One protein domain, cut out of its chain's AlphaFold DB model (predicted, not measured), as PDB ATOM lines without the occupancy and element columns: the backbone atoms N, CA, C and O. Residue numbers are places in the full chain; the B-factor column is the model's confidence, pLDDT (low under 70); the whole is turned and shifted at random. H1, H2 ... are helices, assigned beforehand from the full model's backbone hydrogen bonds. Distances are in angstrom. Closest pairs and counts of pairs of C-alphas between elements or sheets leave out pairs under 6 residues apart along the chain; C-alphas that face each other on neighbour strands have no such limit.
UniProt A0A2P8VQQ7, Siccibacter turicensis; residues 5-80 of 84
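This is residues 5 to 80 of the 84 residues of a protein of Siccibacter turicensis (UniProt A0A2P8VQQ7). One long helix, H3, makes the length of a rod; the shorter H1 runs beside it the opposite way, crossing it at a shallow angle, and the small H2 lies crosswise at the end where H3 begins. The last stretch of H3, from residue 71, sticks out past the rest with the two residues after it. The printed part has 76 residues with three named helices, in the order H1, H2, H3, and no named strand; the class is all helix. It is only just loose, close to extended, with a radius of gyration of the C-alphas of 16.8 A, and spans 52 by 22 by 18 A.

H1, residues 5 to 24, touches H3, residues 47 to 78, which meets it with residues 59 to 67 alone. Their closest C-alphas, those of Leu 15 and Gly 63, are 6.6 A apart. They run opposite ways at a shallow tilt of 34 degrees, only just short of steep. H2, residues 32 to 42, is apart from H1. H2 touches H3, which meets it with residues 47 to 50 alone; the closest C-alphas, those of Met 39 and Leu 50, are 6.9 A apart. Their lines are about perpendicular, at 89 degrees. In H1, H2 and H3 every backbone O i to N i+4 pair is within hydrogen-bond range.

H1 begins at C-alpha 5, (227.581, 279.456, 118.327), and is 28.1 A long. H2 is 15.2 A long. H3 begins at C-alpha 47, (239.505, 317.047, 126.985), and ends 45.9 A away at C-alpha 78, (231.715, 272.395, 133.960).

The C-alphas farthest apart, those of Leu 45 and Leu 80, are 53.3 A apart. The printed part has no cut. The link from H1 to H2 is short and that from H2 to H3 tight. The mean pLDDT of the printed part is 70.7; 32 residues are under 70, among them 5 to 9, 18 to 30 and 77 to 80.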
ATOM      1  N   LEU A   5     228.246 278.229 118.752       56.56
ATOM      2  CA  LEU A   5     227.581 279.456 118.327       56.56
ATOM      3  C   LEU A   5     226.660 280.062 119.397       56.56
ATOM      4  O   LEU A   5     226.629 281.279 119.498       56.56
ATOM      5  N   GLU A   6     225.970 279.275 120.232       61.19
ATOM      6  CA  GLU A   6     225.147 279.824 121.327       61.19
ATOM      7  C   GLU A   6     226.020 280.500 122.387       61.19
ATOM      8  O   GLU A   6     225.693 281.584 122.868       61.19
ATOM      9  N   SER A   7     227.176 279.909 122.707       66.69
ATOM     10  CA  SER A   7     228.139 280.524 123.628       66.69
ATOM     11  C   SER A   7     228.745 281.802 123.047       66.69
ATOM     12  O   SER A   7     228.945 282.766 123.782       66.69
ATOM     13  N   LEU A   8     229.023 281.822 121.738       63.81
ATOM     14  CA  LEU A   8     229.564 282.995 121.050       63.81
ATOM     15  C   LEU A   8     228.526 284.121 120.951       63.81
ATOM     16  O   LEU A   8     228.850 285.283 121.166       63.81
ATOM     17  N   MET A   9     227.272 283.770 120.674       69.44
ATOM     18  CA  MET A   9     226.149 284.699 120.553       69.44
ATOM     19  C   MET A   9     225.736 285.261 121.916       69.44
ATOM     20  O   MET A   9     225.414 286.441 122.020       69.44
ATOM     21  N   THR A  10     225.855 284.463 122.981       72.81
ATOM     22  CA  THR A  10     225.703 284.935 124.363       72.81
ATOM     23  C   THR A  10     226.841 285.888 124.729       72.81
ATOM     24  O   THR A  10     226.572 286.998 125.167       72.81
ATOM     25  N   ALA A  11     228.104 285.528 124.472       75.56
ATOM     26  CA  ALA A  11     229.241 286.422 124.710       75.56
ATOM     27  C   ALA A  11     229.132 287.736 123.913       75.56
ATOM     28  O   ALA A  11     229.378 288.808 124.459       75.56
ATOM     29  N   GLY A  12     228.699 287.667 122.651       76.56
ATOM     30  CA  GLY A  12     228.430 288.840 121.817       76.56
ATOM     31  C   GLY A  12     227.268 289.690 122.336       76.56
ATOM     32  O   GLY A  12     227.361 290.912 122.317       76.56
ATOM     33  N   GLY A  13     226.203 289.068 122.848       78.88
ATOM     34  CA  GLY A  13     225.066 289.765 123.456       78.88
ATOM     35  C   GLY A  13     225.423 290.476 124.763       78.88
ATOM     36  O   GLY A  13     224.950 291.582 125.002       78.88
ATOM     37  N   ILE A  14     226.298 289.882 125.573       77.31
ATOM     38  CA  ILE A  14     226.790 290.476 126.821       77.31
ATOM     39  C   ILE A  14     227.696 291.679 126.496       77.31
ATOM     40  O   ILE A  14     227.457 292.775 126.994       77.31
ATOM     41  N   LEU A  15     228.590 291.536 125.511       73.94
ATOM     42  CA  LEU A  15     229.428 292.634 125.018       73.94
ATOM     43  C   LEU A  15     228.602 293.782 124.397       73.94
ATOM     44  O   LEU A  15     228.936 294.955 124.560       73.94
ATOM     45  N   LEU A  16     227.494 293.457 123.720       75.31
ATOM     46  CA  LEU A  16     226.557 294.425 123.135       75.31
ATOM     47  C   LEU A  16     225.718 295.141 124.208       75.31
ATOM     48  O   LEU A  16     225.505 296.349 124.108       75.31
ATOM     49  N   LEU A  17     225.283 294.436 125.255       75.00
ATOM     50  CA  LEU A  17     224.600 295.038 126.407       75.00
ATOM     51  C   LEU A  17     225.543 295.929 127.225       75.00
ATOM     52  O   LEU A  17     225.140 297.021 127.622       75.00
ATOM     53  N   ALA A  18     226.801 295.522 127.413       68.62
ATOM     54  CA  ALA A  18     227.839 296.353 128.019       68.62
ATOM     55  C   ALA A  18     228.083 297.631 127.201       68.62
ATOM     56  O   ALA A  18     228.175 298.722 127.765       68.62
ATOM     57  N   PHE A  19     228.108 297.520 125.868       66.88
ATOM     58  CA  PHE A  19     228.223 298.662 124.958       66.88
ATOM     59  C   PHE A  19     227.032 299.627 125.073       66.88
ATOM     60  O   PHE A  19     227.234 300.834 125.211       66.88
ATOM     61  N   LEU A  20     225.795 299.111 125.095       68.12
ATOM     62  CA  LEU A  20     224.596 299.933 125.311       68.12
ATOM     63  C   LEU A  20     224.582 300.592 126.697       68.12
ATOM     64  O   LEU A  20     224.202 301.756 126.810       68.12
ATOM     65  N   SER A  21     225.018 299.880 127.739       64.19
ATOM     66  CA  SER A  21     225.124 300.412 129.104       64.19
ATOM     67  C   SER A  21     226.125 301.571 129.172       64.19
ATOM     68  O   SER A  21     225.846 302.600 129.778       64.19
ATOM     69  N   CYS A  22     227.245 301.464 128.453       61.84
ATOM     70  CA  CYS A  22     228.255 302.517 128.330       61.84
ATOM     71  C   CYS A  22     227.730 303.750 127.569       61.84
ATOM     72  O   CYS A  22     228.086 304.874 127.903       61.84
ATOM     73  N   LEU A  23     226.857 303.563 126.572       64.81
ATOM     74  CA  LEU A  23     226.205 304.673 125.864       64.81
ATOM     75  C   LEU A  23     225.182 305.414 126.749       64.81
ATOM     76  O   LEU A  23     224.941 306.602 126.545       64.81
ATOM     77  N   LEU A  24     224.569 304.704 127.705       64.50
ATOM     78  CA  LEU A  24     223.564 305.245 128.627       64.50
ATOM     79  C   LEU A  24     224.165 305.861 129.899       64.50
ATOM     80  O   LEU A  24     223.534 306.734 130.496       64.50
ATOM     81  N   LEU A  25     225.343 305.403 130.338       58.56
ATOM     82  CA  LEU A  25     225.967 305.841 131.586       58.56
ATOM     83  C   LEU A  25     227.068 306.880 131.321       58.56
ATOM     84  O   LEU A  25     228.028 306.580 130.607       58.56
ATOM     85  N   PRO A  26     227.000 308.083 131.920       57.53
ATOM     86  CA  PRO A  26     228.103 309.028 131.841       57.53
ATOM     87  C   PRO A  26     229.343 308.403 132.489       57.53
ATOM     88  O   PRO A  26     229.311 307.985 133.648       57.53
ATOM     89  N   ALA A  27     230.435 308.317 131.727       62.72
ATOM     90  CA  ALA A  27     231.729 307.886 132.243       62.72
ATOM     91  C   ALA A  27     232.123 308.738 133.461       62.72
ATOM     92  O   ALA A  27     231.758 309.917 133.518       62.72
ATOM     93  N   PRO A  28     232.876 308.178 134.427       61.03
ATOM     94  CA  PRO A  28     233.280 308.915 135.614       61.03
ATOM     95  C   PRO A  28     233.995 310.203 135.203       61.03
ATOM     96  O   PRO A  28     235.085 310.185 134.625       61.03
ATOM     97  N   SER A  29     233.351 311.334 135.486       61.19
ATOM     98  CA  SER A  29     233.904 312.653 135.236       61.19
ATOM     99  C   SER A  29     235.056 312.861 136.212       61.19
ATOM    100  O   SER A  29     234.841 313.193 137.379       61.19
ATOM    101  N   LEU A  30     236.281 312.616 135.746       64.50
ATOM    102  CA  LEU A  30     237.487 313.026 136.457       64.50
ATOM    103  C   LEU A  30     237.345 314.503 136.834       64.50
ATOM    104  O   LEU A  30     236.985 315.322 135.985       64.50
ATOM    105  N   GLY A  31     237.625 314.835 138.098       71.94
ATOM    106  CA  GLY A  31     237.700 316.225 138.536       71.94
ATOM    107  C   GLY A  31     238.641 317.002 137.615       71.94
ATOM    108  O   GLY A  31     239.700 316.493 137.241       71.94
ATOM    109  N   ILE A  32     238.234 318.210 137.225       66.19
ATOM    110  CA  ILE A  32     238.898 319.019 136.190       66.19
ATOM    111  C   ILE A  32     240.414 319.150 136.437       66.19
ATOM    112  O   ILE A  32     241.199 319.072 135.494       66.19
ATOM    113  N   GLU A  33     240.842 319.232 137.699       70.38
ATOM    114  CA  GLU A  33     242.256 319.337 138.092       70.38
ATOM    115  C   GLU A  33     243.091 318.083 137.756       70.38
ATOM    116  O   GLU A  33     244.248 318.177 137.331       70.38
ATOM    117  N   LEU A  34     242.499 316.890 137.887       70.19
ATOM    118  CA  LEU A  34     243.144 315.625 137.520       70.19
ATOM    119  C   LEU A  34     243.158 315.438 136.004       70.19
ATOM    120  O   LEU A  34     244.164 314.989 135.456       70.19
ATOM    121  N   ALA A  35     242.070 315.816 135.327       70.75
ATOM    122  CA  ALA A  35     241.977 315.739 133.874       70.75
ATOM    123  C   ALA A  35     243.034 316.631 133.200       70.75
ATOM    124  O   ALA A  35     243.703 316.178 132.273       70.75
ATOM    125  N   GLN A  36     243.260 317.845 133.712       66.31
ATOM    126  CA  GLN A  36     244.306 318.745 133.216       66.31
ATOM    127  C   GLN A  36     245.721 318.215 133.483       66.31
ATOM    128  O   GLN A  36     246.537 318.175 132.564       66.31
ATOM    129  N   SER A  37     246.006 317.723 134.694       71.94
ATOM    130  CA  SER A  37     247.325 317.145 135.005       71.94
ATOM    131  C   SER A  37     247.658 315.929 134.131       71.94
ATOM    132  O   SER A  37     248.812 315.729 133.742       71.94
ATOM    133  N   LEU A  38     246.656 315.112 133.802       69.62
ATOM    134  CA  LEU A  38     246.819 313.943 132.941       69.62
ATOM    135  C   LEU A  38     246.922 314.334 131.458       69.62
ATOM    136  O   LEU A  38     247.763 313.787 130.748       69.62
ATOM    137  N   MET A  39     246.137 315.322 131.014       68.81
ATOM    138  CA  MET A  39     246.205 315.912 129.672       68.81
ATOM    139  C   MET A  39     247.606 316.469 129.383       68.81
ATOM    140  O   MET A  39     248.196 316.130 128.358       68.81
ATOM    141  N   THR A  40     248.179 317.236 130.317       69.06
ATOM    142  CA  THR A  40     249.543 317.776 130.195       69.06
ATOM    143  C   THR A  40     250.600 316.670 130.153       69.06
ATOM    144  O   THR A  40     251.539 316.759 129.367       69.06
ATOM    145  N   ARG A  41     250.449 315.598 130.945       70.25
ATOM    146  CA  ARG A  41     251.396 314.464 130.945       70.25
ATOM    147  C   ARG A  41     251.345 313.624 129.673       70.25
ATOM    148  O   ARG A  41     252.384 313.153 129.225       70.25
ATOM    149  N   PHE A  42     250.158 313.429 129.105       70.69
ATOM    150  CA  PHE A  42     249.969 312.658 127.873       70.69
ATOM    151  C   PHE A  42     250.050 313.514 126.598       70.69
ATOM    152  O   PHE A  42     249.875 312.977 125.507       70.69
ATOM    153  N   HIS A  43     250.327 314.819 126.722       67.19
ATOM    154  CA  HIS A  43     250.367 315.777 125.610       67.19
ATOM    155  C   HIS A  43     249.090 315.731 124.738       67.19
ATOM    156  O   HIS A  43     249.129 315.891 123.515       67.19
ATOM    157  N   LEU A  44     247.946 315.459 125.376       66.62
ATOM    158  CA  LEU A  44     246.639 315.388 124.726       66.62
ATOM    159  C   LEU A  44     246.130 316.813 124.500       66.62
ATOM    160  O   LEU A  44     246.133 317.623 125.419       66.62
ATOM    161  N   LEU A  45     245.701 317.120 123.277       64.12
ATOM    162  CA  LEU A  45     245.251 318.465 122.906       64.12
ATOM    163  C   LEU A  45     243.828 318.779 123.381       64.12
ATOM    164  O   LEU A  45     243.478 319.950 123.480       64.12
ATOM    165  N   ASP A  46     243.017 317.757 123.673       72.56
ATOM    166  CA  ASP A  46     241.588 317.944 123.904       72.56
ATOM    167  C   ASP A  46     241.039 317.086 125.050       72.56
ATOM    168  O   ASP A  46     241.380 315.907 125.217       72.56
ATOM    169  N   LEU A  47     240.155 317.692 125.845       69.88
ATOM    170  CA  LEU A  47     239.505 317.047 126.985       69.88
ATOM    171  C   LEU A  47     238.591 315.910 126.507       69.88
ATOM    172  O   LEU A  47     238.519 314.857 127.140       69.88
ATOM    173  N   ASN A  48     237.962 316.075 125.341       73.62
ATOM    174  CA  ASN A  48     237.117 315.061 124.723       73.62
ATOM    175  C   ASN A  48     237.925 313.829 124.277       73.62
ATOM    176  O   ASN A  48     237.455 312.694 124.384       73.62
ATOM    177  N   GLN A  49     239.173 314.023 123.834       75.06
ATOM    178  CA  GLN A  49     240.069 312.917 123.476       75.06
ATOM    179  C   GLN A  49     240.473 312.111 124.717       75.06
ATOM    180  O   GLN A  49     240.475 310.880 124.680       75.06
ATOM    181  N   LEU A  50     240.749 312.793 125.833       78.12
ATOM    182  CA  LEU A  50     241.013 312.140 127.114       78.12
ATOM    183  C   LEU A  50     239.800 311.326 127.584       78.12
ATOM    184  O   LEU A  50     239.960 310.161 127.947       78.12
ATOM    185  N   TYR A  51     238.590 311.892 127.519       75.75
ATOM    186  CA  TYR A  51     237.368 311.162 127.870       75.75
ATOM    187  C   TYR A  51     237.102 309.975 126.939       75.75
ATOM    188  O   TYR A  51     236.685 308.925 127.418       75.75
ATOM    189  N   THR A  52     237.412 310.089 125.645       78.12
ATOM    190  CA  THR A  52     237.307 308.968 124.694       78.12
ATOM    191  C   THR A  52     238.252 307.826 125.072       78.12
ATOM    192  O   THR A  52     237.838 306.670 125.122       78.12
ATOM    193  N   ILE A  53     239.513 308.130 125.393       78.56
ATOM    194  CA  ILE A  53     240.482 307.117 125.841       78.56
ATOM    195  C   ILE A  53     240.020 306.472 127.153       78.56
ATOM    196  O   ILE A  53     240.083 305.251 127.297       78.56
ATOM    197  N   LEU A  54     239.536 307.280 128.098       79.19
ATOM    198  CA  LEU A  54     239.032 306.802 129.383       79.19
ATOM    199  C   LEU A  54     237.825 305.877 129.207       79.19
ATOM    200  O   LEU A  54     237.766 304.821 129.829       79.19
ATOM    201  N   PHE A  55     236.906 306.244 128.316       76.19
ATOM    202  CA  PHE A  55     235.757 305.434 127.936       76.19
ATOM    203  C   PHE A  55     236.189 304.107 127.304       76.19
ATOM    204  O   PHE A  55     235.709 303.050 127.708       76.19
ATOM    205  N   CYS A  56     237.152 304.132 126.379       78.12
ATOM    206  CA  CYS A  56     237.716 302.924 125.772       78.12
ATOM    207  C   CYS A  56     238.397 302.008 126.802       78.12
ATOM    208  O   CYS A  56     238.189 300.795 126.771       78.12
ATOM    209  N   LEU A  57     239.184 302.563 127.730       80.69
ATOM    210  CA  LEU A  57     239.810 301.799 128.816       80.69
ATOM    211  C   LEU A  57     238.764 301.191 129.752       80.69
ATOM    212  O   LEU A  57     238.886 300.028 130.131       80.69
ATOM    213  N   TRP A  58     237.734 301.963 130.098       77.88
ATOM    214  CA  TRP A  58     236.632 301.508 130.939       77.88
ATOM    215  C   TRP A  58     235.856 300.364 130.283       77.88
ATOM    216  O   TRP A  58     235.617 299.337 130.915       77.88
ATOM    217  N   PHE A  59     235.541 300.499 128.994       75.50
ATOM    218  CA  PHE A  59     234.895 299.452 128.207       75.50
ATOM    219  C   PHE A  59     235.743 298.179 128.143       75.50
ATOM    220  O   PHE A  59     235.235 297.080 128.368       75.50
ATOM    221  N   LEU A  60     237.048 298.314 127.896       79.31
ATOM    222  CA  LEU A  60     237.965 297.177 127.857       79.31
ATOM    223  C   LEU A  60     238.051 296.480 129.222       79.31
ATOM    224  O   LEU A  60     238.040 295.252 129.285       79.31
ATOM    225  N   LEU A  61     238.070 297.245 130.315       81.25
ATOM    226  CA  LEU A  61     238.062 296.712 131.675       81.25
ATOM    227  C   LEU A  61     236.759 295.960 131.983       81.25
ATOM    228  O   LEU A  61     236.822 294.831 132.469       81.25
ATOM    229  N   LEU A  62     235.597 296.530 131.645       77.12
ATOM    230  CA  LEU A  62     234.301 295.856 131.795       77.12
ATOM    231  C   LEU A  62     234.228 294.568 130.968       77.12
ATOM    232  O   LEU A  62     233.862 293.525 131.507       77.12
ATOM    233  N   GLY A  63     234.661 294.604 129.706       76.62
ATOM    234  CA  GLY A  63     234.700 293.421 128.842       76.62
ATOM    235  C   GLY A  63     235.628 292.320 129.371       76.62
ATOM    236  O   GLY A  63     235.286 291.137 129.320       76.62
ATOM    237  N   VAL A  64     236.782 292.685 129.944       82.38
ATOM    238  CA  VAL A  64     237.695 291.728 130.596       82.38
ATOM    239  C   VAL A  64     237.051 291.108 131.837       82.38
ATOM    240  O   VAL A  64     237.165 289.896 132.030       82.38
ATOM    241  N   ILE A  65     236.362 291.904 132.660       81.50
ATOM    242  CA  ILE A  65     235.653 291.417 133.855       81.50
ATOM    243  C   ILE A  65     234.537 290.450 133.464       81.50
ATOM    244  O   ILE A  65     234.443 289.370 134.044       81.50
ATOM    245  N   GLU A  66     233.729 290.796 132.464       77.62
ATOM    246  CA  GLU A  66     232.675 289.926 131.938       77.62
ATOM    247  C   GLU A  66     233.234 288.600 131.434       77.62
ATOM    248  O   GLU A  66     232.781 287.530 131.846       77.62
ATOM    249  N   TYR A  67     234.268 288.653 130.590       76.19
ATOM    250  CA  TYR A  67     234.916 287.452 130.078       76.19
ATOM    251  C   TYR A  67     235.491 286.592 131.212       76.19
ATOM    252  O   TYR A  67     235.332 285.366 131.214       76.19
ATOM    253  N   ALA A  68     236.125 287.219 132.206       78.69
ATOM    254  CA  ALA A  68     236.645 286.529 133.380       78.69
ATOM    255  C   ALA A  68     235.525 285.892 134.216       78.69
ATOM    256  O   ALA A  68     235.679 284.748 134.645       78.69
ATOM    257  N   ALA A  69     234.393 286.576 134.401       80.12
ATOM    258  CA  ALA A  69     233.232 286.062 135.122       80.12
ATOM    259  C   ALA A  69     232.608 284.861 134.400       80.12
ATOM    260  O   ALA A  69     232.409 283.813 135.021       80.12
ATOM    261  N   ILE A  70     232.391 284.955 133.084       76.00
ATOM    262  CA  ILE A  70     231.906 283.838 132.257       76.00
ATOM    263  C   ILE A  70     232.872 282.657 132.361       76.00
ATOM    264  O   ILE A  70     232.454 281.524 132.603       76.00
ATOM    265  N   ARG A  71     234.181 282.908 132.242       75.06
ATOM    266  CA  ARG A  71     235.201 281.858 132.351       75.06
ATOM    267  C   ARG A  71     235.261 281.240 133.748       75.06
ATOM    268  O   ARG A  71     235.505 280.037 133.863       75.06
ATOM    269  N   PHE A  72     235.039 282.027 134.797       76.81
ATOM    270  CA  PHE A  72     234.991 281.555 136.177       76.81
ATOM    271  C   PHE A  72     233.770 280.667 136.424       76.81
ATOM    272  O   PHE A  72     233.918 279.558 136.939       76.81
ATOM    273  N   VAL A  73     232.585 281.111 135.995       78.12
ATOM    274  CA  VAL A  73     231.346 280.320 136.054       78.12
ATOM    275  C   VAL A  73     231.511 279.030 135.258       78.12
ATOM    276  O   VAL A  73     231.190 277.958 135.769       78.12
ATOM    277  N   TRP A  74     232.097 279.105 134.061       70.62
ATOM    278  CA  TRP A  74     232.353 277.928 133.242       70.62
ATOM    279  C   TRP A  74     233.293 276.941 133.940       70.62
ATOM    280  O   TRP A  74     232.921 275.783 134.105       70.62
ATOM    281  N   LYS A  75     234.458 277.375 134.442       68.25
ATOM    282  CA  LYS A  75     235.355 276.485 135.205       68.25
ATOM    283  C   LYS A  75     234.670 275.870 136.423       68.25
ATOM    284  O   LYS A  75     234.891 274.696 136.702       68.25
ATOM    285  N   ARG A  76     233.881 276.653 137.163       70.56
ATOM    286  CA  ARG A  76     233.262 276.198 138.411       70.56
ATOM    287  C   ARG A  76     232.139 275.188 138.176       70.56
ATOM    288  O   ARG A  76     232.050 274.236 138.939       70.56
ATOM    289  N   TRP A  77     231.323 275.370 137.139       63.09
ATOM    290  CA  TRP A  77     230.192 274.484 136.848       63.09
ATOM    291  C   TRP A  77     230.562 273.302 135.938       63.09
ATOM    292  O   TRP A  77     230.219 272.173 136.257       63.09
ATOM    293  N   PHE A  78     231.341 273.500 134.866       56.34
ATOM    294  CA  PHE A  78     231.715 272.395 133.960       56.34
ATOM    295  C   PHE A  78     232.786 271.452 134.523       56.34
ATOM    296  O   PHE A  78     232.973 270.366 133.981       56.34
ATOM    297  N   SER A  79     233.513 271.834 135.580       47.94
ATOM    298  CA  SER A  79     234.449 270.908 136.232       47.94
ATOM    299  C   SER A  79     233.752 269.909 137.157       47.94
ATOM    300  O   SER A  79     234.351 268.881 137.441       47.94
ATOM    301  N   LEU A  80     232.526 270.190 137.617       51.78
ATOM    302  CA  LEU A  80     231.767 269.296 138.502       51.78
ATOM    303  C   LEU A  80     231.054 268.172 137.737       51.78
ATOM    304  O   LEU A  80     230.808 267.113 138.293       51.78
TER     305      LEU A  80